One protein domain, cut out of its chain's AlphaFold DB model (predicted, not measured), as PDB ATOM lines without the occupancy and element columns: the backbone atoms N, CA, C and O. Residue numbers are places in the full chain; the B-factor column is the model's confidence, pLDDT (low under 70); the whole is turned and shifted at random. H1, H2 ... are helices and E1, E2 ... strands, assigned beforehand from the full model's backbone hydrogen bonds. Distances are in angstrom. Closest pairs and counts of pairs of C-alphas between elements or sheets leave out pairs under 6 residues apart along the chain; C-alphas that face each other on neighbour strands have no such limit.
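This is residues 3 to 161 of the 167 residues of an uncharacterized protein of Penicillium sp. 'occitanis' (UniProt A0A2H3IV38). A long, strongly twisted hairpin of strands, E5 and E6, joined near one end by the short strand E4, makes a wall; H2 packs across one face of it near the middle of the domain, and H5 packs on the same face near E4. A second, small sheet of E1, E2 and E3 is reached by one end of H2 and by H4, while the first part of H1, residues 3 to 11, and the loop tip at residues 73 to 78 stick out. The printed part has 159 residues with five named helices and six named strands, in the order H1 E1 H2 H3 E2 E3 H4 H5 E4 E5 E6, and its class is mixed, helices and strands. The large sheet has the order E4, E6, E5, antiparallel throughout, and the small one E1, E2, E3, mixed. The whole is compact, with a radius of gyration of the C-alphas of 16.8 A and spans of 48 by 44 by 40 A.

E6, residues 145 to 160, is the inner strand of the large sheet and bends by 64 degrees at residue 148. E5, residues 131 to 142, forms a hairpin with E6, with N 136 and O 152 at 2.8 A and N 150 and O 138 at 2.8 A, both within hydrogen-bond range. E4, residues 112 to 116, is antiparallel to E6 at 114 degrees, with N 113 and O 159 within hydrogen-bond range at 2.9 A. H2, residues 28 to 36, is on this sheet at a height over the sheet of 6.3 A; its closest C-alphas to E6 are those of Gly 35 and Tyr 154, 5.5 A apart. It only just lies over E6, on which 3 of its 9 C-alphas fall, and runs across the strands, at 81 degrees to E6 on the local plane. H5, residues 89 to 99, is on the same face as H2, at a height of 7.7 A. H2 and H5 touch, closest at the C-alphas of Pro 30 and Glu 96, 6.8 A apart, with a steep tilt of 49 degrees, opposite ways. H2 also grazes the small sheet with its residues 28 to 32. In that sheet E1, residues 20 to 23, is parallel to E2, residues 46 to 50, with N 23 and O 48 within hydrogen-bond range at 2.8 A. E2 and E3, residues 57 to 59, form a hairpin, with N 49 and O 58 at 3.2 A. E1, H2 with H3, residues 38 to 41, and E2 form a strand-helix-strand unit, two parallel neighbour strands with helices between, whose crossover is right-handed. E1 and E5 are near each other, with 6 pairs of C-alphas within 10 A. H4, residues 61 to 66, only grazes the small sheet; it is close to H5 but not clearly touching, with the C-alphas of Ile 63 and Ile 99 7.8 A apart. H1, residues 3 to 18, touches H3 with residues 12 to 16 alone, closest at the C-alphas of Tyr 16 and Asn 40, 6.6 A apart. In H1, H2, H4 and H5 every O i to N i+4 pair is within hydrogen-bond range; H3 is too short for such a pair.

H1 begins at C-alpha 3, (-29.846, 19.782, -8.702), and its 16 residues measure 22.1 A. E1 measures 9.9 A, H2 12.3 A, H3 4.9 A, E2 13.4 A, E3 6.8 A, H4 8.6 A, H5 15.3 A and E4 13.3 A. E5 measures 34.6 A from C-alpha 131 at (-30.897, 51.157, 3.797). E6 measures 42.4 A and ends at C-alpha 160, (-22.781, 53.902, 13.064).

The two C-alphas farthest apart are those of Thr 75 and Met 147, 51.6 A. The printed part has no cut. The long links are H4 to H5, with 22 residues, H5 to E4, with 12, and E4 to E5, with 14; in the first, residues 69 to 70 pair antiparallel with residues 81 to 82. The mean pLDDT of the printed part is 76.9, and it is under 70 at residue 3 and residues 69 to 87, 101 to 103, 118 to 129 and 144 to 147.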
ATOM      1  N   THR A   3     -30.706  19.534  -7.530       59.31
ATOM      2  CA  THR A   3     -29.846  19.782  -8.702       59.31
ATOM      3  C   THR A   3     -29.670  21.269  -9.000       59.31
ATOM      4  O   THR A   3     -28.576  21.699  -9.344       59.31
ATOM      5  N   SER A   4     -30.710  22.087  -8.803       74.12
ATOM      6  CA  SER A   4     -30.624  23.536  -9.033       74.12
ATOM      7  C   SER A   4     -29.754  24.257  -8.000       74.12
ATOM      8  O   SER A   4     -29.086  25.222  -8.356       74.12
ATOM      9  N   GLN A   5     -29.756  23.810  -6.738       73.31
ATOM     10  CA  GLN A   5     -28.893  24.383  -5.699       73.31
ATOM     11  C   GLN A   5     -27.439  23.977  -5.919       73.31
ATOM     12  O   GLN A   5     -26.560  24.829  -5.872       73.31
ATOM     13  N   GLN A   6     -27.187  22.705  -6.232       77.31
ATOM     14  CA  GLN A   6     -25.839  22.223  -6.511       77.31
ATOM     15  C   GLN A   6     -25.201  22.965  -7.695       77.31
ATOM     16  O   GLN A   6     -24.117  23.519  -7.547       77.31
ATOM     17  N   VAL A   7     -25.910  23.071  -8.826       76.62
ATOM     18  CA  VAL A   7     -25.435  23.822 -10.003       76.62
ATOM     19  C   VAL A   7     -25.172  25.289  -9.656       76.62
ATOM     20  O   VAL A   7     -24.204  25.879 -10.129       76.62
ATOM     21  N   TYR A   8     -26.001  25.886  -8.800       78.88
ATOM     22  CA  TYR A   8     -25.809  27.260  -8.348       78.88
ATOM     23  C   TYR A   8     -24.555  27.434  -7.473       78.88
ATOM     24  O   TYR A   8     -23.794  28.383  -7.673       78.88
ATOM     25  N   HIS A   9     -24.299  26.512  -6.541       80.44
ATOM     26  CA  HIS A   9     -23.087  26.520  -5.715       80.44
ATOM     27  C   HIS A   9     -21.821  26.288  -6.549       80.44
ATOM     28  O   HIS A   9     -20.840  27.013  -6.384       80.44
ATOM     29  N   GLU A  10     -21.860  25.339  -7.485       82.75
ATOM     30  CA  GLU A  10     -20.756  25.065  -8.412       82.75
ATOM     31  C   GLU A  10     -20.466  26.278  -9.306       82.75
ATOM     32  O   GLU A  10     -19.315  26.699  -9.431       82.75
ATOM     33  N   ALA A  11     -21.504  26.911  -9.861       85.56
ATOM     34  CA  ALA A  11     -21.356  28.113 -10.676       85.56
ATOM     35  C   ALA A  11     -20.738  29.275  -9.887       85.56
ATOM     36  O   ALA A  11     -19.844  29.952 -10.395       85.56
ATOM     37  N   ARG A  12     -21.158  29.490  -8.631       83.50
ATOM     38  CA  ARG A  12     -20.545  30.492  -7.741       83.50
ATOM     39  C   ARG A  12     -19.078  30.195  -7.474       83.50
ATOM     40  O   ARG A  12     -18.249  31.098  -7.551       83.50
ATOM     41  N   GLN A  13     -18.750  28.940  -7.190       83.50
ATOM     42  CA  GLN A  13     -17.370  28.541  -6.960       83.50
ATOM     43  C   GLN A  13     -16.500  28.831  -8.184       83.50
ATOM     44  O   GLN A  13     -15.440  29.433  -8.037       83.50
ATOM     45  N   ILE A  14     -16.962  28.466  -9.382       86.62
ATOM     46  CA  ILE A  14     -16.243  28.750 -10.628       86.62
ATOM     47  C   ILE A  14     -16.102  30.265 -10.828       86.62
ATOM     48  O   ILE A  14     -15.020  30.758 -11.139       86.62
ATOM     49  N   PHE A  15     -17.182  31.012 -10.599       87.69
ATOM     50  CA  PHE A  15     -17.205  32.456 -10.772       87.69
ATOM     51  C   PHE A  15     -16.145  33.166  -9.920       87.69
ATOM     52  O   PHE A  15     -15.346  33.926 -10.459       87.69
ATOM     53  N   TYR A  16     -16.080  32.897  -8.616       90.94
ATOM     54  CA  TYR A  16     -15.124  33.584  -7.741       90.94
ATOM     55  C   TYR A  16     -13.683  33.072  -7.888       90.94
ATOM     56  O   TYR A  16     -12.742  33.851  -7.743       90.94
ATOM     57  N   LEU A  17     -13.501  31.790  -8.222       89.19
ATOM     58  CA  LEU A  17     -12.177  31.165  -8.294       89.19
ATOM     59  C   LEU A  17     -11.426  31.456  -9.601       89.19
ATOM     60  O   LEU A  17     -10.194  31.507  -9.603       89.19
ATOM     61  N   TYR A  18     -12.142  31.615 -10.714       88.50
ATOM     62  CA  TYR A  18     -11.529  31.729 -12.044       88.50
ATOM     63  C   TYR A  18     -11.608  33.126 -12.663       88.50
ATOM     64  O   TYR A  18     -11.087  33.312 -13.759       88.50
ATOM     65  N   ASN A  19     -12.207  34.105 -11.980       88.88
ATOM     66  CA  ASN A  19     -12.268  35.481 -12.471       88.88
ATOM     67  C   ASN A  19     -11.351  36.414 -11.678       88.88
ATOM     68  O   ASN A  19     -11.170  36.266 -10.467       88.88
ATOM     69  N   THR A  20     -10.819  37.407 -12.386       91.81
ATOM     70  CA  THR A  20     -10.206  38.594 -11.792       91.81
ATOM     71  C   THR A  20     -11.280  39.651 -11.588       91.81
ATOM     72  O   THR A  20     -12.023  39.978 -12.517       91.81
ATOM     73  N   PHE A  21     -11.366  40.187 -10.374       92.81
ATOM     74  CA  PHE A  21     -12.313  41.243 -10.034       92.81
ATOM     75  C   PHE A  21     -11.594  42.584  -9.984       92.81
ATOM     76  O   PHE A  21     -10.836  42.841  -9.054       92.81
ATOM     77  N   THR A  22     -11.848  43.433 -10.976       92.38
ATOM     78  CA  THR A  22     -11.160  44.717 -11.140       92.38
ATOM     79  C   THR A  22     -12.046  45.885 -10.699       92.38
ATOM     80  O   THR A  22     -13.193  46.015 -11.132       92.38
ATOM     81  N   PHE A  23     -11.509  46.774  -9.862       91.19
ATOM     82  CA  PHE A  23     -12.221  47.910  -9.281       91.19
ATOM     83  C   PHE A  23     -11.541  49.240  -9.624       91.19
ATOM     84  O   PHE A  23     -10.422  49.526  -9.204       91.19
ATOM     85  N   HIS A  24     -12.262  50.118 -10.324       87.62
ATOM     86  CA  HIS A  24     -11.809  51.499 -10.548       87.62
ATOM     87  C   HIS A  24     -11.875  52.354  -9.277       87.62
ATOM     88  O   HIS A  24     -11.127  53.314  -9.129       87.62
ATOM     89  N   GLN A  25     -12.795  52.025  -8.370       85.75
ATOM     90  CA  GLN A  25     -13.029  52.758  -7.133       85.75
ATOM     91  C   GLN A  25     -12.694  51.855  -5.950       85.75
ATOM     92  O   GLN A  25     -13.398  50.879  -5.703       85.75
ATOM     93  N   ARG A  26     -11.644  52.193  -5.191       86.81
ATOM     94  CA  ARG A  26     -11.203  51.379  -4.042       86.81
ATOM     95  C   ARG A  26     -12.277  51.225  -2.968       86.81
ATOM     96  O   ARG A  26     -12.430  50.144  -2.415       86.81
ATOM     97  N   PHE A  27     -13.085  52.262  -2.729       85.19
ATOM     98  CA  PHE A  27     -14.189  52.184  -1.765       85.19
ATOM     99  C   PHE A  27     -15.269  51.157  -2.154       85.19
ATOM    100  O   PHE A  27     -16.063  50.761  -1.306       85.19
ATOM    101  N   ALA A  28     -15.316  50.713  -3.415       86.81
ATOM    102  CA  ALA A  28     -16.244  49.680  -3.857       86.81
ATOM    103  C   ALA A  28     -15.808  48.269  -3.428       86.81
ATOM    104  O   ALA A  28     -16.645  47.369  -3.399       86.81
ATOM    105  N   VAL A  29     -14.532  48.075  -3.065       89.44
ATOM    106  CA  VAL A  29     -13.991  46.770  -2.664       89.44
ATOM    107  C   VAL A  29     -14.629  46.281  -1.357       89.44
ATOM    108  O   VAL A  29     -15.217  45.203  -1.392       89.44
ATOM    109  N   PRO A  30     -14.651  47.039  -0.236       86.38
ATOM    110  CA  PRO A  30     -15.330  46.583   0.982       86.38
ATOM    111  C   PRO A  30     -16.822  46.297   0.770       86.38
ATOM    112  O   PRO A  30     -17.332  45.288   1.245       86.38
ATOM    113  N   ILE A  31     -17.511  47.142  -0.007       86.00
ATOM    114  CA  ILE A  31     -18.930  46.962  -0.348       86.00
ATOM    115  C   ILE A  31     -19.129  45.642  -1.105       86.00
ATOM    116  O   ILE A  31     -20.046  44.882  -0.812       86.00
ATOM    117  N   PHE A  32     -18.266  45.350  -2.078       89.19
ATOM    118  CA  PHE A  32     -18.329  44.103  -2.829       89.19
ATOM    119  C   PHE A  32     -18.089  42.891  -1.927       89.19
ATOM    120  O   PHE A  32     -18.884  41.956  -1.968       89.19
ATOM    121  N   LEU A  33     -17.039  42.925  -1.099       88.75
ATOM    122  CA  LEU A  33     -16.673  41.826  -0.202       88.75
ATOM    123  C   LEU A  33     -17.811  41.487   0.768       88.75
ATOM    124  O   LEU A  33     -18.172  40.319   0.894       88.75
ATOM    125  N   ILE A  34     -18.427  42.504   1.376       85.12
ATOM    126  CA  ILE A  34     -19.588  42.334   2.261       85.12
ATOM    127  C   ILE A  34     -20.781  41.767   1.488       85.12
ATOM    128  O   ILE A  34     -21.470  40.871   1.968       85.12
ATOM    129  N   GLY A  35     -21.015  42.256   0.268       85.00
ATOM    130  CA  GLY A  35     -22.152  41.839  -0.548       85.00
ATOM    131  C   GLY A  35     -22.093  40.373  -0.968       85.00
ATOM    132  O   GLY A  35     -23.129  39.713  -1.039       85.00
ATOM    133  N   ILE A  36     -20.900  39.843  -1.246       86.88
ATOM    134  CA  ILE A  36     -20.776  38.483  -1.778       86.88
ATOM    135  C   ILE A  36     -20.832  37.383  -0.724       86.88
ATOM    136  O   ILE A  36     -21.057  36.243  -1.107       86.88
ATOM    137  N   GLY A  37     -20.671  37.648   0.565       82.75
ATOM    138  CA  GLY A  37     -20.527  36.560   1.550       82.75
ATOM    139  C   GLY A  37     -19.056  36.182   1.792       82.75
ATOM    140  O   GLY A  37     -18.249  36.172   0.859       82.75
ATOM    141  N   ARG A  38     -18.699  35.840   3.038       80.38
ATOM    142  CA  ARG A  38     -17.313  35.565   3.441       80.38
ATOM    143  C   ARG A  38     -16.797  34.342   2.706       80.38
ATOM    144  O   ARG A  38     -15.709  34.358   2.140       80.38
ATOM    145  N   GLU A  39     -17.636  33.312   2.637       82.94
ATOM    146  CA  GLU A  39     -17.365  32.084   1.893       82.94
ATOM    147  C   GLU A  39     -17.008  32.345   0.426       82.94
ATOM    148  O   GLU A  39     -16.183  31.638  -0.147       82.94
ATOM    149  N   ASN A  40     -17.624  33.352  -0.195       87.19
ATOM    150  CA  ASN A  40     -17.338  33.722  -1.577       87.19
ATOM    151  C   ASN A  40     -16.100  34.618  -1.672       87.19
ATOM    152  O   ASN A  40     -15.301  34.440  -2.590       87.19
ATOM    153  N   ALA A  41     -15.891  35.517  -0.706       88.19
ATOM    154  CA  ALA A  41     -14.686  36.337  -0.612       88.19
ATOM    155  C   ALA A  41     -13.412  35.486  -0.470       88.19
ATOM    156  O   ALA A  41     -12.419  35.749  -1.144       88.19
ATOM    157  N   LEU A  42     -13.453  34.407   0.319       86.38
ATOM    158  CA  LEU A  42     -12.330  33.472   0.464       86.38
ATOM    159  C   LEU A  42     -11.990  32.709  -0.823       86.38
ATOM    160  O   LEU A  42     -10.855  32.264  -0.998       86.38
ATOM    161  N   ARG A  43     -12.955  32.559  -1.734       89.81
ATOM    162  CA  ARG A  43     -12.754  31.887  -3.027       89.81
ATOM    163  C   ARG A  43     -12.115  32.794  -4.068       89.81
ATOM    164  O   ARG A  43     -11.687  32.284  -5.101       89.81
ATOM    165  N   LEU A  44     -12.053  34.104  -3.819       91.88
ATOM    166  CA  LEU A  44     -11.446  35.051  -4.744       91.88
ATOM    167  C   LEU A  44      -9.982  34.679  -4.991       91.88
ATOM    168  O   LEU A  44      -9.198  34.445  -4.065       91.88
ATOM    169  N   LYS A  45      -9.616  34.631  -6.271       91.50
ATOM    170  CA  LYS A  45      -8.238  34.371  -6.698       91.50
ATOM    171  C   LYS A  45      -7.472  35.650  -7.019       91.50
ATOM    172  O   LYS A  45      -6.279  35.717  -6.745       91.50
ATOM    173  N   SER A  46      -8.146  36.641  -7.598       93.50
ATOM    174  CA  SER A  46      -7.547  37.930  -7.938       93.50
ATOM    175  C   SER A  46      -8.537  39.060  -7.682       93.50
ATOM    176  O   SER A  46      -9.693  39.003  -8.117       93.50
ATOM    177  N   VAL A  47      -8.068  40.074  -6.962       94.25
ATOM    178  CA  VAL A  47      -8.801  41.310  -6.688       94.25
ATOM    179  C   VAL A  47      -7.868  42.447  -7.030       94.25
ATOM    180  O   VAL A  47      -6.857  42.644  -6.364       94.25
ATOM    181  N   GLU A  48      -8.221  43.186  -8.068       94.50
ATOM    182  CA  GLU A  48      -7.406  44.262  -8.591       94.50
ATOM    183  C   GLU A  48      -8.077  45.605  -8.369       94.50
ATOM    184  O   GLU A  48      -9.287  45.746  -8.554       94.50
ATOM    185  N   TRP A  49      -7.304  46.626  -8.021       91.69
ATOM    186  CA  TRP A  49      -7.817  47.990  -8.028       91.69
ATOM    187  C   TRP A  49      -6.807  48.983  -8.573       91.69
ATOM    188  O   TRP A  49      -5.603  48.740  -8.596       91.69
ATOM    189  N   ARG A  50      -7.332  50.120  -9.034       88.88
ATOM    190  CA  ARG A  50      -6.533  51.169  -9.664       88.88
ATOM    191  C   ARG A  50      -5.531  51.792  -8.681       88.88
ATOM    192  O   ARG A  50      -5.876  52.126  -7.534       88.88
ATOM    193  N   LEU A  51      -4.300  51.991  -9.145       82.19
ATOM    194  CA  LEU A  51      -3.290  52.803  -8.475       82.19
ATOM    195  C   LEU A  51      -3.282  54.238  -9.010       82.19
ATOM    196  O   LEU A  51      -2.941  54.474 -10.162       82.19
ATOM    197  N   GLY A  52      -3.603  55.201  -8.140       74.75
ATOM    198  CA  GLY A  52      -3.542  56.622  -8.487       74.75
ATOM    199  C   GLY A  52      -4.403  56.978  -9.701       74.75
ATOM    200  O   GLY A  52      -5.478  56.408  -9.904       74.75
ATOM    201  N   ASP A  53      -3.911  57.932 -10.487       73.25
ATOM    202  CA  ASP A  53      -4.606  58.456 -11.665       73.25
ATOM    203  C   ASP A  53      -4.259  57.699 -12.956       73.25
ATOM    204  O   ASP A  53      -4.914  57.900 -13.978       73.25
ATOM    205  N   ASP A  54      -3.304  56.770 -12.925       72.56
ATOM    206  CA  ASP A  54      -2.941  55.961 -14.091       72.56
ATOM    207  C   ASP A  54      -3.885  54.756 -14.233       72.56
ATOM    208  O   ASP A  54      -4.430  54.259 -13.249       72.56
ATOM    209  N   ASP A  55      -4.111  54.255 -15.453       79.25
ATOM    210  CA  ASP A  55      -4.924  53.043 -15.709       79.25
ATOM    211  C   ASP A  55      -4.182  51.740 -15.330       79.25
ATOM    212  O   ASP A  55      -4.370  50.688 -15.940       79.25
ATOM    213  N   GLN A  56      -3.320  51.804 -14.312       87.62
ATOM    214  CA  GLN A  56      -2.620  50.649 -13.763       87.62
ATOM    215  C   GLN A  56      -3.462  49.991 -12.673       87.62
ATOM    216  O   GLN A  56      -3.946  50.649 -11.746       87.62
ATOM    217  N   PHE A  57      -3.614  48.676 -12.787       91.00
ATOM    218  CA  PHE A  57      -4.320  47.834 -11.832       91.00
ATOM    219  C   PHE A  57      -3.336  46.857 -11.206       91.00
ATOM    220  O   PHE A  57      -2.591  46.184 -11.916       91.00
ATOM    221  N   GLU A  58      -3.346  46.785  -9.881       92.81
ATOM    222  CA  GLU A  58      -2.519  45.845  -9.131       92.81
ATOM    223  C   GLU A  58      -3.391  44.833  -8.409       92.81
ATOM    224  O   GLU A  58      -4.458  45.178  -7.898       92.81
ATOM    225  N   ASN A  59      -2.933  43.579  -8.369       94.69
ATOM    226  CA  ASN A  59      -3.600  42.517  -7.630       94.69
ATOM    227  C   ASN A  59      -3.227  42.604  -6.149       94.69
ATOM    228  O   ASN A  59      -2.057  42.568  -5.781       94.69
ATOM    229  N   HIS A  60      -4.246  42.652  -5.305       92.50
ATOM    230  CA  HIS A  60      -4.132  42.821  -3.866       92.50
ATOM    231  C   HIS A  60      -4.915  41.746  -3.102       92.50
ATOM    232  O   HIS A  60      -5.398  41.971  -1.988       92.50
ATOM    233  N   ILE A  61      -5.049  40.555  -3.691       92.56
ATOM    234  CA  ILE A  61      -5.729  39.428  -3.051       92.56
ATOM    235  C   ILE A  61      -5.148  39.085  -1.670       92.56
ATOM    236  O   ILE A  61      -5.906  38.725  -0.774       92.56
ATOM    237  N   ASP A  62      -3.842  39.258  -1.458       89.69
ATOM    238  CA  ASP A  62      -3.201  38.984  -0.165       89.69
ATOM    239  C   ASP A  62      -3.693  39.940   0.934       89.69
ATOM    240  O   ASP A  62      -3.965  39.523   2.062       89.69
ATOM    241  N   ILE A  63      -3.915  41.214   0.585       87.88
ATOM    242  CA  ILE A  63      -4.529  42.201   1.484       87.88
ATOM    243  C   ILE A  63      -5.952  41.765   1.838       87.88
ATOM    244  O   ILE A  63      -6.335  41.800   2.999       87.88
ATOM    245  N   VAL A  64      -6.738  41.312   0.859       86.19
ATOM    246  CA  VAL A  64      -8.100  40.823   1.120       86.19
ATOM    247  C   VAL A  64      -8.081  39.591   2.032       86.19
ATOM    248  O   VAL A  64      -8.819  39.546   3.013       86.19
ATOM    249  N   LYS A  65      -7.230  38.599   1.749       85.56
ATOM    250  CA  LYS A  65      -7.185  37.331   2.495       85.56
ATOM    251  C   LYS A  65      -6.698  37.495   3.931       85.56
ATOM    252  O   LYS A  65      -7.325  36.947   4.832       85.56
ATOM    253  N   SER A  66      -5.654  38.293   4.151       81.31
ATOM    254  CA  SER A  66      -5.141  38.608   5.498       81.31
ATOM    255  C   SER A  66      -6.170  39.280   6.415       81.31
ATOM    256  O   SER A  66      -6.017  39.248   7.630       81.31
ATOM    257  N   ARG A  67      -7.237  39.871   5.860       76.25
ATOM    258  CA  ARG A  67      -8.346  40.464   6.630       76.25
ATOM    259  C   ARG A  67      -9.550  39.541   6.812       76.25
ATOM    260  O   ARG A  67     -10.486  39.896   7.518       76.25
ATOM    261  N   MET A  68      -9.532  38.371   6.177       73.12
ATOM    262  CA  MET A  68     -10.598  37.362   6.255       73.12
ATOM    263  C   MET A  68     -10.174  36.118   7.057       73.12
ATOM    264  O   MET A  68     -11.017  35.286   7.414       73.12
ATOM    265  N   LEU A  69      -8.873  35.983   7.336       66.69
ATOM    266  CA  LEU A  69      -8.246  34.861   8.034       66.69
ATOM    267  C   LEU A  69      -7.353  35.398   9.160       66.69
ATOM    268  O   LEU A  69      -6.537  36.284   8.915       66.69
ATOM    269  N   ARG A  70      -7.490  34.863  10.382       58.41
ATOM    270  CA  ARG A  70      -6.569  35.136  11.495       58.41
ATOM    271  C   ARG A  70      -5.641  33.945  11.676       58.41
ATOM    272  O   ARG A  70      -6.106  32.824  11.886       58.41
ATOM    273  N   GLU A  71      -4.336  34.189  11.691       47.75
ATOM    274  CA  GLU A  71      -3.393  33.231  12.267       47.75
ATOM    275  C   GLU A  71      -3.520  33.304  13.799       47.75
ATOM    276  O   GLU A  71      -3.316  34.364  14.395       47.75
ATOM    277  N   ARG A  72      -3.916  32.208  14.460       41.78
ATOM    278  CA  ARG A  72      -3.780  32.092  15.922       41.78
ATOM    279  C   ARG A  72      -2.330  31.753  16.266       41.78
ATOM    280  O   ARG A  72      -1.710  30.930  15.596       41.78
ATOM    281  N   ASP A  73      -1.826  32.364  17.336       39.44
ATOM    282  CA  ASP A  73      -0.468  32.171  17.849       39.44
ATOM    283  C   ASP A  73      -0.069  30.687  18.000       39.44
ATOM    284  O   ASP A  73      -0.861  29.823  18.383       39.44
ATOM    285  N   GLN A  74       1.211  30.422  17.720       40.97
ATOM    286  CA  GLN A  74       1.872  29.129  17.475       40.97
ATOM    287  C   GLN A  74       1.947  28.145  18.665       40.97
ATOM    288  O   GLN A  74       2.975  27.502  18.874       40.97
ATOM    289  N   THR A  75       0.898  27.977  19.468       46.09
ATOM    290  CA  THR A  75       0.922  26.988  20.570       46.09
ATOM    291  C   THR A  75      -0.224  25.993  20.606       46.09
ATOM    292  O   THR A  75      -0.134  25.028  21.363       46.09
ATOM    293  N   GLN A  76      -1.248  26.119  19.763       39.66
ATOM    294  CA  GLN A  76      -2.282  25.090  19.644       39.66
ATOM    295  C   GLN A  76      -2.693  24.921  18.182       39.66
ATOM    296  O   GLN A  76      -3.147  25.863  17.551       39.66
ATOM    297  N   THR A  77      -2.463  23.707  17.673       42.81
ATOM    298  CA  THR A  77      -3.046  23.059  16.489       42.81
ATOM    299  C   THR A  77      -3.672  23.992  15.448       42.81
ATOM    300  O   THR A  77      -4.756  24.525  15.672       42.81
ATOM    301  N   GLN A  78      -3.004  24.101  14.291       41.53
ATOM    302  CA  GLN A  78      -3.437  24.780  13.060       41.53
ATOM    303  C   GLN A  78      -4.962  24.735  12.851       41.53
ATOM    304  O   GLN A  78      -5.506  23.805  12.261       41.53
ATOM    305  N   SER A  79      -5.646  25.759  13.340       43.44
ATOM    306  CA  SER A  79      -6.992  26.122  12.926       43.44
ATOM    307  C   SER A  79      -6.954  27.632  12.751       43.44
ATOM    308  O   SER A  79      -6.815  28.377  13.719       43.44
ATOM    309  N   GLU A  80      -6.934  28.068  11.491       52.56
ATOM    310  CA  GLU A  80      -7.121  29.475  11.144       52.56
ATOM    311  C   GLU A  80      -8.483  29.888  11.699       52.56
ATOM    312  O   GLU A  80      -9.506  29.284  11.363       52.56
ATOM    313  N   GLU A  81      -8.501  30.861  12.608       53.03
ATOM    314  CA  GLU A  81      -9.761  31.347  13.149       53.03
ATOM    315  C   GLU A  81     -10.405  32.276  12.119       53.03
ATOM    316  O   GLU A  81      -9.775  33.166  11.538       53.03
ATOM    317  N   GLU A  82     -11.680  32.019  11.864       57.62
ATOM    318  CA  GLU A  82     -12.501  32.738  10.907       57.62
ATOM    319  C   GLU A  82     -12.772  34.167  11.403       57.62
ATOM    320  O   GLU A  82     -13.539  34.371  12.340       57.62
ATOM    321  N   ILE A  83     -12.140  35.171  10.773       57.69
ATOM    322  CA  ILE A  83     -12.454  36.583  11.036       57.69
ATOM    323  C   ILE A  83     -13.770  36.911  10.341       57.69
ATOM    324  O   ILE A  83     -13.885  36.800   9.117       57.69
ATOM    325  N   ASN A  84     -14.744  37.367  11.122       65.25
ATOM    326  CA  ASN A  84     -15.974  37.949  10.611       65.25
ATOM    327  C   ASN A  84     -15.898  39.478  10.713       65.25
ATOM    328  O   ASN A  84     -16.478  40.095  11.606       65.25
ATOM    329  N   CYS A  85     -15.175  40.099   9.777       61.66
ATOM    330  CA  CYS A  85     -15.003  41.556   9.717       61.66
ATOM    331  C   CYS A  85     -16.289  42.323   9.370       61.66
ATOM    332  O   CYS A  85     -16.258  43.525   9.122       61.66
ATOM    333  N   TRP A  86     -17.420  41.627   9.283       67.06
ATOM    334  CA  TRP A  86     -18.712  42.182   8.900       67.06
ATOM    335  C   TRP A  86     -19.574  42.420  10.126       67.06
ATOM    336  O   TRP A  86     -20.282  43.424  10.198       67.06
ATOM    337  N   ASP A  87     -19.446  41.530  11.108       69.19
ATOM    338  CA  ASP A  87     -20.085  41.665  12.409       69.19
ATOM    339  C   ASP A  87     -19.173  42.361  13.431       69.19
ATOM    340  O   ASP A  87     -19.691  43.063  14.298       69.19
ATOM    341  N   ASP A  88     -17.850  42.308  13.259       75.69
ATOM    342  CA  ASP A  88     -16.872  42.999  14.110       75.69
ATOM    343  C   ASP A  88     -16.516  44.408  13.580       75.69
ATOM    344  O   ASP A  88     -16.019  44.575  12.463       75.69
ATOM    345  N   GLU A  89     -16.787  45.441  14.388       78.62
ATOM    346  CA  GLU A  89     -16.516  46.845  14.047       78.62
ATOM    347  C   GLU A  89     -15.019  47.156  13.913       78.62
ATOM    348  O   GLU A  89     -14.630  47.884  13.000       78.62
ATOM    349  N   GLU A  90     -14.178  46.620  14.795       78.94
ATOM    350  CA  GLU A  90     -12.740  46.894  14.799       78.94
ATOM    351  C   GLU A  90     -12.093  46.316  13.537       78.94
ATOM    352  O   GLU A  90     -11.365  47.011  12.822       78.94
ATOM    353  N   GLN A  91     -12.458  45.080  13.196       77.44
ATOM    354  CA  GLN A  91     -12.010  44.408  11.981       77.44
ATOM    355  C   GLN A  91     -12.536  45.095  10.715       77.44
ATOM    356  O   GLN A  91     -11.801  45.215   9.728       77.44
ATOM    357  N   PHE A  92     -13.777  45.596  10.729       79.19
ATOM    358  CA  PHE A  92     -14.306  46.406   9.631       79.19
ATOM    359  C   PHE A  92     -13.471  47.675   9.426       79.19
ATOM    360  O   PHE A  92     -13.048  47.959   8.305       79.19
ATOM    361  N   VAL A  93     -13.215  48.427  10.501       79.44
ATOM    362  CA  VAL A  93     -12.449  49.682  10.458       79.44
ATOM    363  C   VAL A  93     -11.020  49.424   9.983       79.44
ATOM    364  O   VAL A  93     -10.475  50.205   9.204       79.44
ATOM    365  N   GLU A  94     -10.401  48.329  10.417       79.94
ATOM    366  CA  GLU A  94      -9.054  47.964   9.993       79.94
ATOM    367  C   GLU A  94      -8.993  47.553   8.512       79.94
ATOM    368  O   GLU A  94      -8.119  48.023   7.771       79.94
ATOM    369  N   MET A  95      -9.947  46.739   8.047       81.50
ATOM    370  CA  MET A  95     -10.105  46.406   6.629       81.50
ATOM    371  C   MET A  95     -10.315  47.677   5.794       81.50
ATOM    372  O   MET A  95      -9.635  47.877   4.785       81.50
ATOM    373  N   GLU A  96     -11.218  48.556   6.228       80.31
ATOM    374  CA  GLU A  96     -11.527  49.818   5.561       80.31
ATOM    375  C   GLU A  96     -10.286  50.707   5.462       80.31
ATOM    376  O   GLU A  96      -9.971  51.156   4.368       80.31
ATOM    377  N   ARG A  97      -9.531  50.899   6.552       80.25
ATOM    378  CA  ARG A  97      -8.287  51.692   6.560       80.25
ATOM    379  C   ARG A  97      -7.204  51.123   5.647       80.25
ATOM    380  O   ARG A  97      -6.414  51.885   5.095       80.25
ATOM    381  N   THR A  98      -7.143  49.799   5.517       81.19
ATOM    382  CA  THR A  98      -6.120  49.126   4.703       81.19
ATOM    383  C   THR A  98      -6.443  49.227   3.209       81.19
ATOM    384  O   THR A  98      -5.550  49.427   2.388       81.19
ATOM    385  N   ILE A  99      -7.721  49.095   2.843       83.00
ATOM    386  CA  ILE A  99      -8.170  49.059   1.443       83.00
ATOM    387  C   ILE A  99      -8.506  50.466   0.925       83.00
ATOM    388  O   ILE A  99      -8.245  50.799  -0.236       83.00
ATOM    389  N   VAL A 100      -9.094  51.306   1.773       78.44
ATOM    390  CA  VAL A 100      -9.645  52.612   1.416       78.44
ATOM    391  C   VAL A 100      -8.922  53.710   2.179       78.44
ATOM    392  O   VAL A 100      -8.884  53.744   3.406       78.44
ATOM    393  N   VAL A 101      -8.395  54.686   1.443       69.19
ATOM    394  CA  VAL A 101      -7.859  55.889   2.077       69.19
ATOM    395  C   VAL A 101      -9.041  56.752   2.552       69.19
ATOM    396  O   VAL A 101      -9.956  56.968   1.755       69.19
ATOM    397  N   PRO A 102      -9.065  57.282   3.793       61.44
ATOM    398  CA  PRO A 102     -10.257  57.915   4.378       61.44
ATOM    399  C   PRO A 102     -10.924  59.020   3.540       61.44
ATOM    400  O   PRO A 102     -12.138  59.208   3.610       61.44
ATOM    401  N   TYR A 103     -10.164  59.745   2.713       66.00
ATOM    402  CA  TYR A 103     -10.714  60.782   1.831       66.00
ATOM    403  C   TYR A 103     -11.442  60.230   0.594       66.00
ATOM    404  O   TYR A 103     -12.215  60.963  -0.018       66.00
ATOM    405  N   MET A 104     -11.225  58.963   0.229       71.00
ATOM    406  CA  MET A 104     -11.882  58.299  -0.906       71.00
ATOM    407  C   MET A 104     -13.286  57.787  -0.567       71.00
ATOM    408  O   MET A 104     -14.024  57.383  -1.466       71.00
ATOM    409  N   LEU A 105     -13.669  57.793   0.714       72.19
ATOM    410  CA  LEU A 105     -15.013  57.423   1.135       72.19
ATOM    411  C   LEU A 105     -15.988  58.566   0.843       72.19
ATOM    412  O   LEU A 105     -15.742  59.706   1.262       72.19
ATOM    413  N   PRO A 106     -17.137  58.279   0.202       74.62
ATOM    414  CA  PRO A 106     -18.234  59.230   0.150       74.62
ATOM    415  C   PRO A 106     -18.578  59.708   1.563       74.62
ATOM    416  O   PRO A 106     -18.591  58.912   2.502       74.62
ATOM    417  N   TYR A 107     -18.888  60.999   1.713       73.75
ATOM    418  CA  TYR A 107     -19.146  61.623   3.018       73.75
ATOM    419  C   TYR A 107     -20.138  60.819   3.874       73.75
ATOM    420  O   TYR A 107     -19.927  60.633   5.068       73.75
ATOM    421  N   GLN A 108     -21.171  60.249   3.245       73.50
ATOM    422  CA  GLN A 108     -22.172  59.437   3.932       73.50
ATOM    423  C   GLN A 108     -21.655  58.128   4.555       73.50
ATOM    424  O   GLN A 108     -22.405  57.548   5.330       73.50
ATOM    425  N   PHE A 109     -20.446  57.656   4.241       75.88
ATOM    426  CA  PHE A 109     -19.872  56.410   4.773       75.88
ATOM    427  C   PHE A 109     -18.697  56.637   5.727       75.88
ATOM    428  O   PHE A 109     -18.197  55.678   6.293       75.88
ATOM    429  N   ARG A 110     -18.276  57.889   5.958       75.94
ATOM    430  CA  ARG A 110     -17.095  58.176   6.788       75.94
ATOM    431  C   ARG A 110     -17.214  57.684   8.224       75.94
ATOM    432  O   ARG A 110     -16.221  57.236   8.764       75.94
ATOM    433  N   ASP A 111     -18.400  57.737   8.814       78.19
ATOM    434  CA  ASP A 111     -18.623  57.316  10.205       78.19
ATOM    435  C   ASP A 111     -19.534  56.095  10.272       78.19
ATOM    436  O   ASP A 111     -20.365  55.965  11.176       78.19
ATOM    437  N   ALA A 112     -19.441  55.221   9.265       78.69
ATOM    438  CA  ALA A 112     -20.335  54.087   9.170       78.69
ATOM    439  C   ALA A 112     -19.690  52.817   8.642       78.69
ATOM    440  O   ALA A 112     -18.871  52.854   7.730       78.69
ATOM    441  N   ARG A 113     -20.191  51.690   9.147       81.69
ATOM    442  CA  ARG A 113     -19.993  50.376   8.547       81.69
ATOM    443  C   ARG A 113     -21.217  49.950   7.760       81.69
ATOM    444  O   ARG A 113     -22.336  50.398   8.026       81.69
ATOM    445  N   LEU A 114     -20.992  49.094   6.773       81.44
ATOM    446  CA  LEU A 114     -22.055  48.457   6.006       81.44
ATOM    447  C   LEU A 114     -22.242  47.031   6.498       81.44
ATOM    448  O   LEU A 114     -21.264  46.330   6.737       81.44
ATOM    449  N   ARG A 115     -23.495  46.603   6.604       79.62
ATOM    450  CA  ARG A 115     -23.859  45.232   6.958       79.62
ATOM    451  C   ARG A 115     -24.913  44.697   5.987       79.62
ATOM    452  O   ARG A 115     -25.742  45.495   5.541       79.62
ATOM    453  N   PRO A 116     -24.912  43.402   5.630       79.19
ATOM    454  CA  PRO A 116     -25.997  42.809   4.849       79.19
ATOM    455  C   PRO A 116     -27.353  42.977   5.550       79.19
ATOM    456  O   PRO A 116     -27.418  42.960   6.777       79.19
ATOM    457  N   LEU A 117     -28.432  43.156   4.780       73.00
ATOM    458  CA  LEU A 117     -29.780  43.341   5.338       73.00
ATOM    459  C   LEU A 117     -30.327  42.076   6.027       73.00
ATOM    460  O   LEU A 117     -31.137  42.193   6.938       73.00
ATOM    461  N   ASP A 118     -29.856  40.901   5.609       67.44
ATOM    462  CA  ASP A 118     -30.284  39.597   6.132       67.44
ATOM    463  C   ASP A 118     -29.582  39.216   7.454       67.44
ATOM    464  O   ASP A 118     -29.667  38.071   7.887       67.44
ATOM    465  N   ALA A 119     -28.839  40.137   8.080       64.12
ATOM    466  CA  ALA A 119     -28.230  39.900   9.384       64.12
ATOM    467  C   ALA A 119     -29.283  40.049  10.499       64.12
ATOM    468  O   ALA A 119     -29.941  41.084  10.586       64.12
ATOM    469  N   ASP A 120     -29.414  39.024  11.349       56.00
ATOM    470  CA  ASP A 120     -30.473  38.823  12.361       56.00
ATOM    471  C   ASP A 120     -30.438  39.791  13.573       56.00
ATOM    472  O   ASP A 120     -30.782  39.414  14.692       56.00
ATOM    473  N   GLU A 121     -30.011  41.041  13.401       60.78
ATOM    474  CA  GLU A 121     -29.802  41.967  14.519       60.78
ATOM    475  C   GLU A 121     -30.753  43.165  14.492       60.78
ATOM    476  O   GLU A 121     -30.971  43.800  13.454       60.78
ATOM    477  N   ASP A 122     -31.287  43.496  15.669       62.00
ATOM    478  CA  ASP A 122     -32.122  44.672  15.878       62.00
ATOM    479  C   ASP A 122     -31.322  45.937  15.569       62.00
ATOM    480  O   ASP A 122     -30.356  46.302  16.241       62.00
ATOM    481  N   VAL A 123     -31.748  46.620  14.515       62.22
ATOM    482  CA  VAL A 123     -31.150  47.870  14.073       62.22
ATOM    483  C   VAL A 123     -31.528  48.947  15.082       62.22
ATOM    484  O   VAL A 123     -32.725  49.183  15.275       62.22
ATOM    485  N   PRO A 124     -30.556  49.641  15.695       62.94
ATOM    486  CA  PRO A 124     -30.863  50.755  16.574       62.94
ATOM    487  C   PRO A 124     -31.696  51.807  15.830       62.94
ATOM    488  O   PRO A 124     -31.309  52.263  14.753       62.94
ATOM    489  N   ASP A 125     -32.830  52.215  16.404       64.75
ATOM    490  CA  ASP A 125     -33.650  53.320  15.888       64.75
ATOM    491  C   ASP A 125     -33.037  54.672  16.293       64.75
ATOM    492  O   ASP A 125     -33.601  55.464  17.045       64.75
ATOM    493  N   ASP A 126     -31.803  54.906  15.853       66.69
ATOM    494  CA  ASP A 126     -31.030  56.125  16.112       66.69
ATOM    495  C   ASP A 126     -31.110  57.128  14.942       66.69
ATOM    496  O   ASP A 126     -30.403  58.140  14.915       66.69
ATOM    497  N   GLY A 127     -31.949  56.838  13.939       63.88
ATOM    498  CA  GLY A 127     -32.071  57.603  12.695       63.88
ATOM    499  C   GLY A 127     -30.857  57.505  11.753       63.88
ATOM    500  O   GLY A 127     -30.866  58.110  10.673       63.88
ATOM    501  N   PHE A 128     -29.816  56.750  12.121       69.38
ATOM    502  CA  PHE A 128     -28.602  56.539  11.330       69.38
ATOM    503  C   PHE A 128     -28.721  55.325  10.399       69.38
ATOM    504  O   PHE A 128     -28.144  55.340   9.303       69.38
ATOM    505  N   GLY A 129     -29.518  54.331  10.813       69.44
ATOM    506  CA  GLY A 129     -29.878  53.108  10.091       69.44
ATOM    507  C   GLY A 129     -30.543  53.354   8.735       69.44
ATOM    508  O   GLY A 129     -31.753  53.210   8.572       69.44
ATOM    509  N   ARG A 130     -29.759  53.733   7.723       74.75
ATOM    510  CA  ARG A 130     -30.240  53.916   6.346       74.75
ATOM    511  C   ARG A 130     -29.978  52.669   5.517       74.75
ATOM    512  O   ARG A 130     -28.867  52.139   5.504       74.75
ATOM    513  N   ARG A 131     -31.001  52.237   4.781       80.69
ATOM    514  CA  ARG A 131     -30.897  51.157   3.797       80.69
ATOM    515  C   ARG A 131     -30.317  51.702   2.498       80.69
ATOM    516  O   ARG A 131     -30.796  52.705   1.970       80.69
ATOM    517  N   TYR A 132     -29.306  51.022   1.984       80.56
ATOM    518  CA  TYR A 132     -28.672  51.309   0.709       80.56
ATOM    519  C   TYR A 132     -28.774  50.085  -0.187       80.56
ATOM    520  O   TYR A 132     -28.534  48.959   0.239       80.56
ATOM    521  N   ARG A 133     -29.094  50.322  -1.457       84.25
ATOM    522  CA  ARG A 133     -28.997  49.306  -2.496       84.25
ATOM    523  C   ARG A 133     -27.802  49.627  -3.376       84.25
ATOM    524  O   ARG A 133     -27.835  50.587  -4.145       84.25
ATOM    525  N   PHE A 134     -26.760  48.817  -3.269       83.31
ATOM    526  CA  PHE A 134     -25.590  48.904  -4.130       83.31
ATOM    527  C   PHE A 134     -25.811  48.038  -5.358       83.31
ATOM    528  O   PHE A 134     -26.139  46.862  -5.240       83.31
ATOM    529  N   VAL A 135     -25.642  48.615  -6.546       84.69
ATOM    530  CA  VAL A 135     -25.747  47.879  -7.808       84.69
ATOM    531  C   VAL A 135     -24.386  47.888  -8.480       84.69
ATOM    532  O   VAL A 135     -23.958  48.902  -9.027       84.69
ATOM    533  N   PHE A 136     -23.716  46.742  -8.453       82.19
ATOM    534  CA  PHE A 136     -22.487  46.516  -9.194       82.19
ATOM    535  C   PHE A 136     -22.834  46.138 -10.624       82.19
ATOM    536  O   PHE A 136     -23.581  45.188 -10.869       82.19
ATOM    537  N   ILE A 137     -22.280  46.886 -11.571       83.69
ATOM    538  CA  ILE A 137     -22.363  46.567 -12.991       83.69
ATOM    539  C   ILE A 137     -21.054  45.876 -13.358       83.69
ATOM    540  O   ILE A 137     -20.014  46.523 -13.451       83.69
ATOM    541  N   ALA A 138     -21.107  44.559 -13.534       80.81
ATOM    542  CA  ALA A 138     -19.963  43.771 -13.961       80.81
ATOM    543  C   ALA A 138     -19.851  43.830 -15.487       80.81
ATOM    544  O   ALA A 138     -20.832  43.588 -16.196       80.81
ATOM    545  N   ARG A 139     -18.660  44.146 -15.993       83.25
ATOM    546  CA  ARG A 139     -18.326  44.005 -17.413       83.25
ATOM    547  C   ARG A 139     -17.517  42.727 -17.569       83.25
ATOM    548  O   ARG A 139     -16.485  42.581 -16.923       83.25
ATOM    549  N   PHE A 140     -18.008  41.800 -18.382       81.19
ATOM    550  CA  PHE A 140     -17.314  40.548 -18.651       81.19
ATOM    551  C   PHE A 140     -16.475  40.691 -19.912       81.19
ATOM    552  O   PHE A 140     -16.976  41.103 -20.965       81.19
ATOM    553  N   HIS A 141     -15.207  40.332 -19.777       79.75
ATOM    554  CA  HIS A 141     -14.241  40.305 -20.858       79.75
ATOM    555  C   HIS A 141     -13.825  38.853 -21.067       79.75
ATOM    556  O   HIS A 141     -13.313  38.217 -20.150       79.75
ATOM    557  N   GLU A 142     -14.067  38.329 -22.262       73.81
ATOM    558  CA  GLU A 142     -13.670  36.979 -22.655       73.81
ATOM    559  C   GLU A 142     -12.738  37.125 -23.859       73.81
ATOM    560  O   GLU A 142     -13.062  37.828 -24.814       73.81
ATOM    561  N   HIS A 143     -11.531  36.560 -23.779       74.88
ATOM    562  CA  HIS A 143     -10.505  36.685 -24.827       74.88
ATOM    563  C   HIS A 143     -10.165  38.132 -25.264       74.88
ATOM    564  O   HIS A 143      -9.723  38.353 -26.386       74.88
ATOM    565  N   GLY A 144     -10.329  39.119 -24.376       66.94
ATOM    566  CA  GLY A 144     -10.009  40.526 -24.653       66.94
ATOM    567  C   GLY A 144     -11.123  41.319 -25.345       66.94
ATOM    568  O   GLY A 144     -11.019  42.539 -25.446       66.94
ATOM    569  N   GLU A 145     -12.223  40.674 -25.738       65.88
ATOM    570  CA  GLU A 145     -13.400  41.349 -26.280       65.88
ATOM    571  C   GLU A 145     -14.461  41.547 -25.188       65.88
ATOM    572  O   GLU A 145     -14.733  40.674 -24.358       65.88
ATOM    573  N   SER A 146     -15.048  42.747 -25.148       64.19
ATOM    574  CA  SER A 146     -16.106  43.078 -24.194       64.19
ATOM    575  C   SER A 146     -17.442  42.641 -24.782       64.19
ATOM    576  O   SER A 146     -17.852  43.158 -25.819       64.19
ATOM    577  N   MET A 147     -18.116  41.681 -24.147       65.69
ATOM    578  CA  MET A 147     -19.319  41.089 -24.744       65.69
ATOM    579  C   MET A 147     -20.563  41.134 -23.865       65.69
ATOM    580  O   MET A 147     -21.671  41.090 -24.403       65.69
ATOM    581  N   ARG A 148     -20.450  41.208 -22.530       72.94
ATOM    582  CA  ARG A 148     -21.631  41.085 -21.654       72.94
ATOM    583  C   ARG A 148     -21.568  41.977 -20.422       72.94
ATOM    584  O   ARG A 148     -20.519  42.166 -19.814       72.94
ATOM    585  N   HIS A 149     -22.742  42.470 -20.031       77.75
ATOM    586  CA  HIS A 149     -22.954  43.208 -18.792       77.75
ATOM    587  C   HIS A 149     -23.779  42.366 -17.820       77.75
ATOM    588  O   HIS A 149     -24.880  41.929 -18.152       77.75
ATOM    589  N   GLY A 150     -23.255  42.167 -16.615       80.12
ATOM    590  CA  GLY A 150     -23.984  41.619 -15.476       80.12
ATOM    591  C   GLY A 150     -24.368  42.723 -14.503       80.12
ATOM    592  O   GLY A 150     -23.711  43.762 -14.430       80.12
ATOM    593  N   LYS A 151     -25.427  42.498 -13.728       84.25
ATOM    594  CA  LYS A 151     -25.777  43.353 -12.593       84.25
ATOM    595  C   LYS A 151     -25.915  42.494 -11.348       84.25
ATOM    596  O   LYS A 151     -26.640  41.505 -11.374       84.25
ATOM    597  N   ALA A 152     -25.252  42.899 -10.274       82.31
ATOM    598  CA  ALA A 152     -25.430  42.332  -8.946       82.31
ATOM    599  C   ALA A 152     -25.917  43.440  -8.012       82.31
ATOM    600  O   ALA A 152     -25.316  44.511  -7.952       82.31
ATOM    601  N   GLY A 153     -27.043  43.208  -7.341       83.56
ATOM    602  CA  GLY A 153     -27.600  44.128  -6.356       83.56
ATOM    603  C   GLY A 153     -27.381  43.585  -4.952       83.56
ATOM    604  O   GLY A 153     -27.745  42.441  -4.705       83.56
ATOM    605  N   TYR A 154     -26.841  44.405  -4.056       83.12
ATOM    606  CA  TYR A 154     -26.695  44.088  -2.639       83.12
ATOM    607  C   TYR A 154     -27.450  45.123  -1.820       83.12
ATOM    608  O   TYR A 154     -27.240  46.330  -1.979       83.12
ATOM    609  N   GLU A 155     -28.346  44.647  -0.966       83.62
ATOM    610  CA  GLU A 155     -29.029  45.486   0.007       83.62
ATOM    611  C   GLU A 155     -28.246  45.449   1.310       83.62
ATOM    612  O   GLU A 155     -27.944  44.388   1.856       83.62
ATOM    613  N   MET A 156     -27.859  46.632   1.764       85.12
ATOM    614  CA  MET A 156     -27.018  46.803   2.930       85.12
ATOM    615  C   MET A 156     -27.585  47.884   3.820       85.12
ATOM    616  O   MET A 156     -28.199  48.853   3.366       85.12
ATOM    617  N   MET A 157     -27.318  47.737   5.101       83.62
ATOM    618  CA  MET A 157     -27.634  48.726   6.095       83.62
ATOM    619  C   MET A 157     -26.388  49.471   6.529       83.62
ATOM    620  O   MET A 157     -25.324  48.889   6.729       83.62
ATOM    621  N   LYS A 158     -26.549  50.779   6.682       83.31
ATOM    622  CA  LYS A 158     -25.551  51.647   7.278       83.31
ATOM    623  C   LYS A 158     -25.701  51.616   8.797       83.31
ATOM    624  O   LYS A 158     -26.752  51.991   9.304       83.31
ATOM    625  N   LEU A 159     -24.645  51.231   9.501       80.19
ATOM    626  CA  LEU A 159     -24.564  51.252  10.961       80.19
ATOM    627  C   LEU A 159     -23.505  52.257  11.399       80.19
ATOM    628  O   LEU A 159     -22.484  52.414  10.727       80.19
ATOM    629  N   ARG A 160     -23.750  52.958  12.506       82.00
ATOM    630  CA  ARG A 160     -22.781  53.902  13.064       82.00
ATOM    631  C   ARG A 160     -21.608  53.141  13.659       82.00
ATOM    632  O   ARG A 160     -21.817  52.116  14.296       82.00
ATOM    633  N   ILE A 161     -20.403  53.657  13.447       79.25
ATOM    634  CA  ILE A 161     -19.193  53.164  14.113       79.25
ATOM    635  C   ILE A 161     -18.699  54.191  15.125       79.25
ATOM    636  O   ILE A 161     -18.807  55.406  14.919       79.25
TER     637      ILE A 161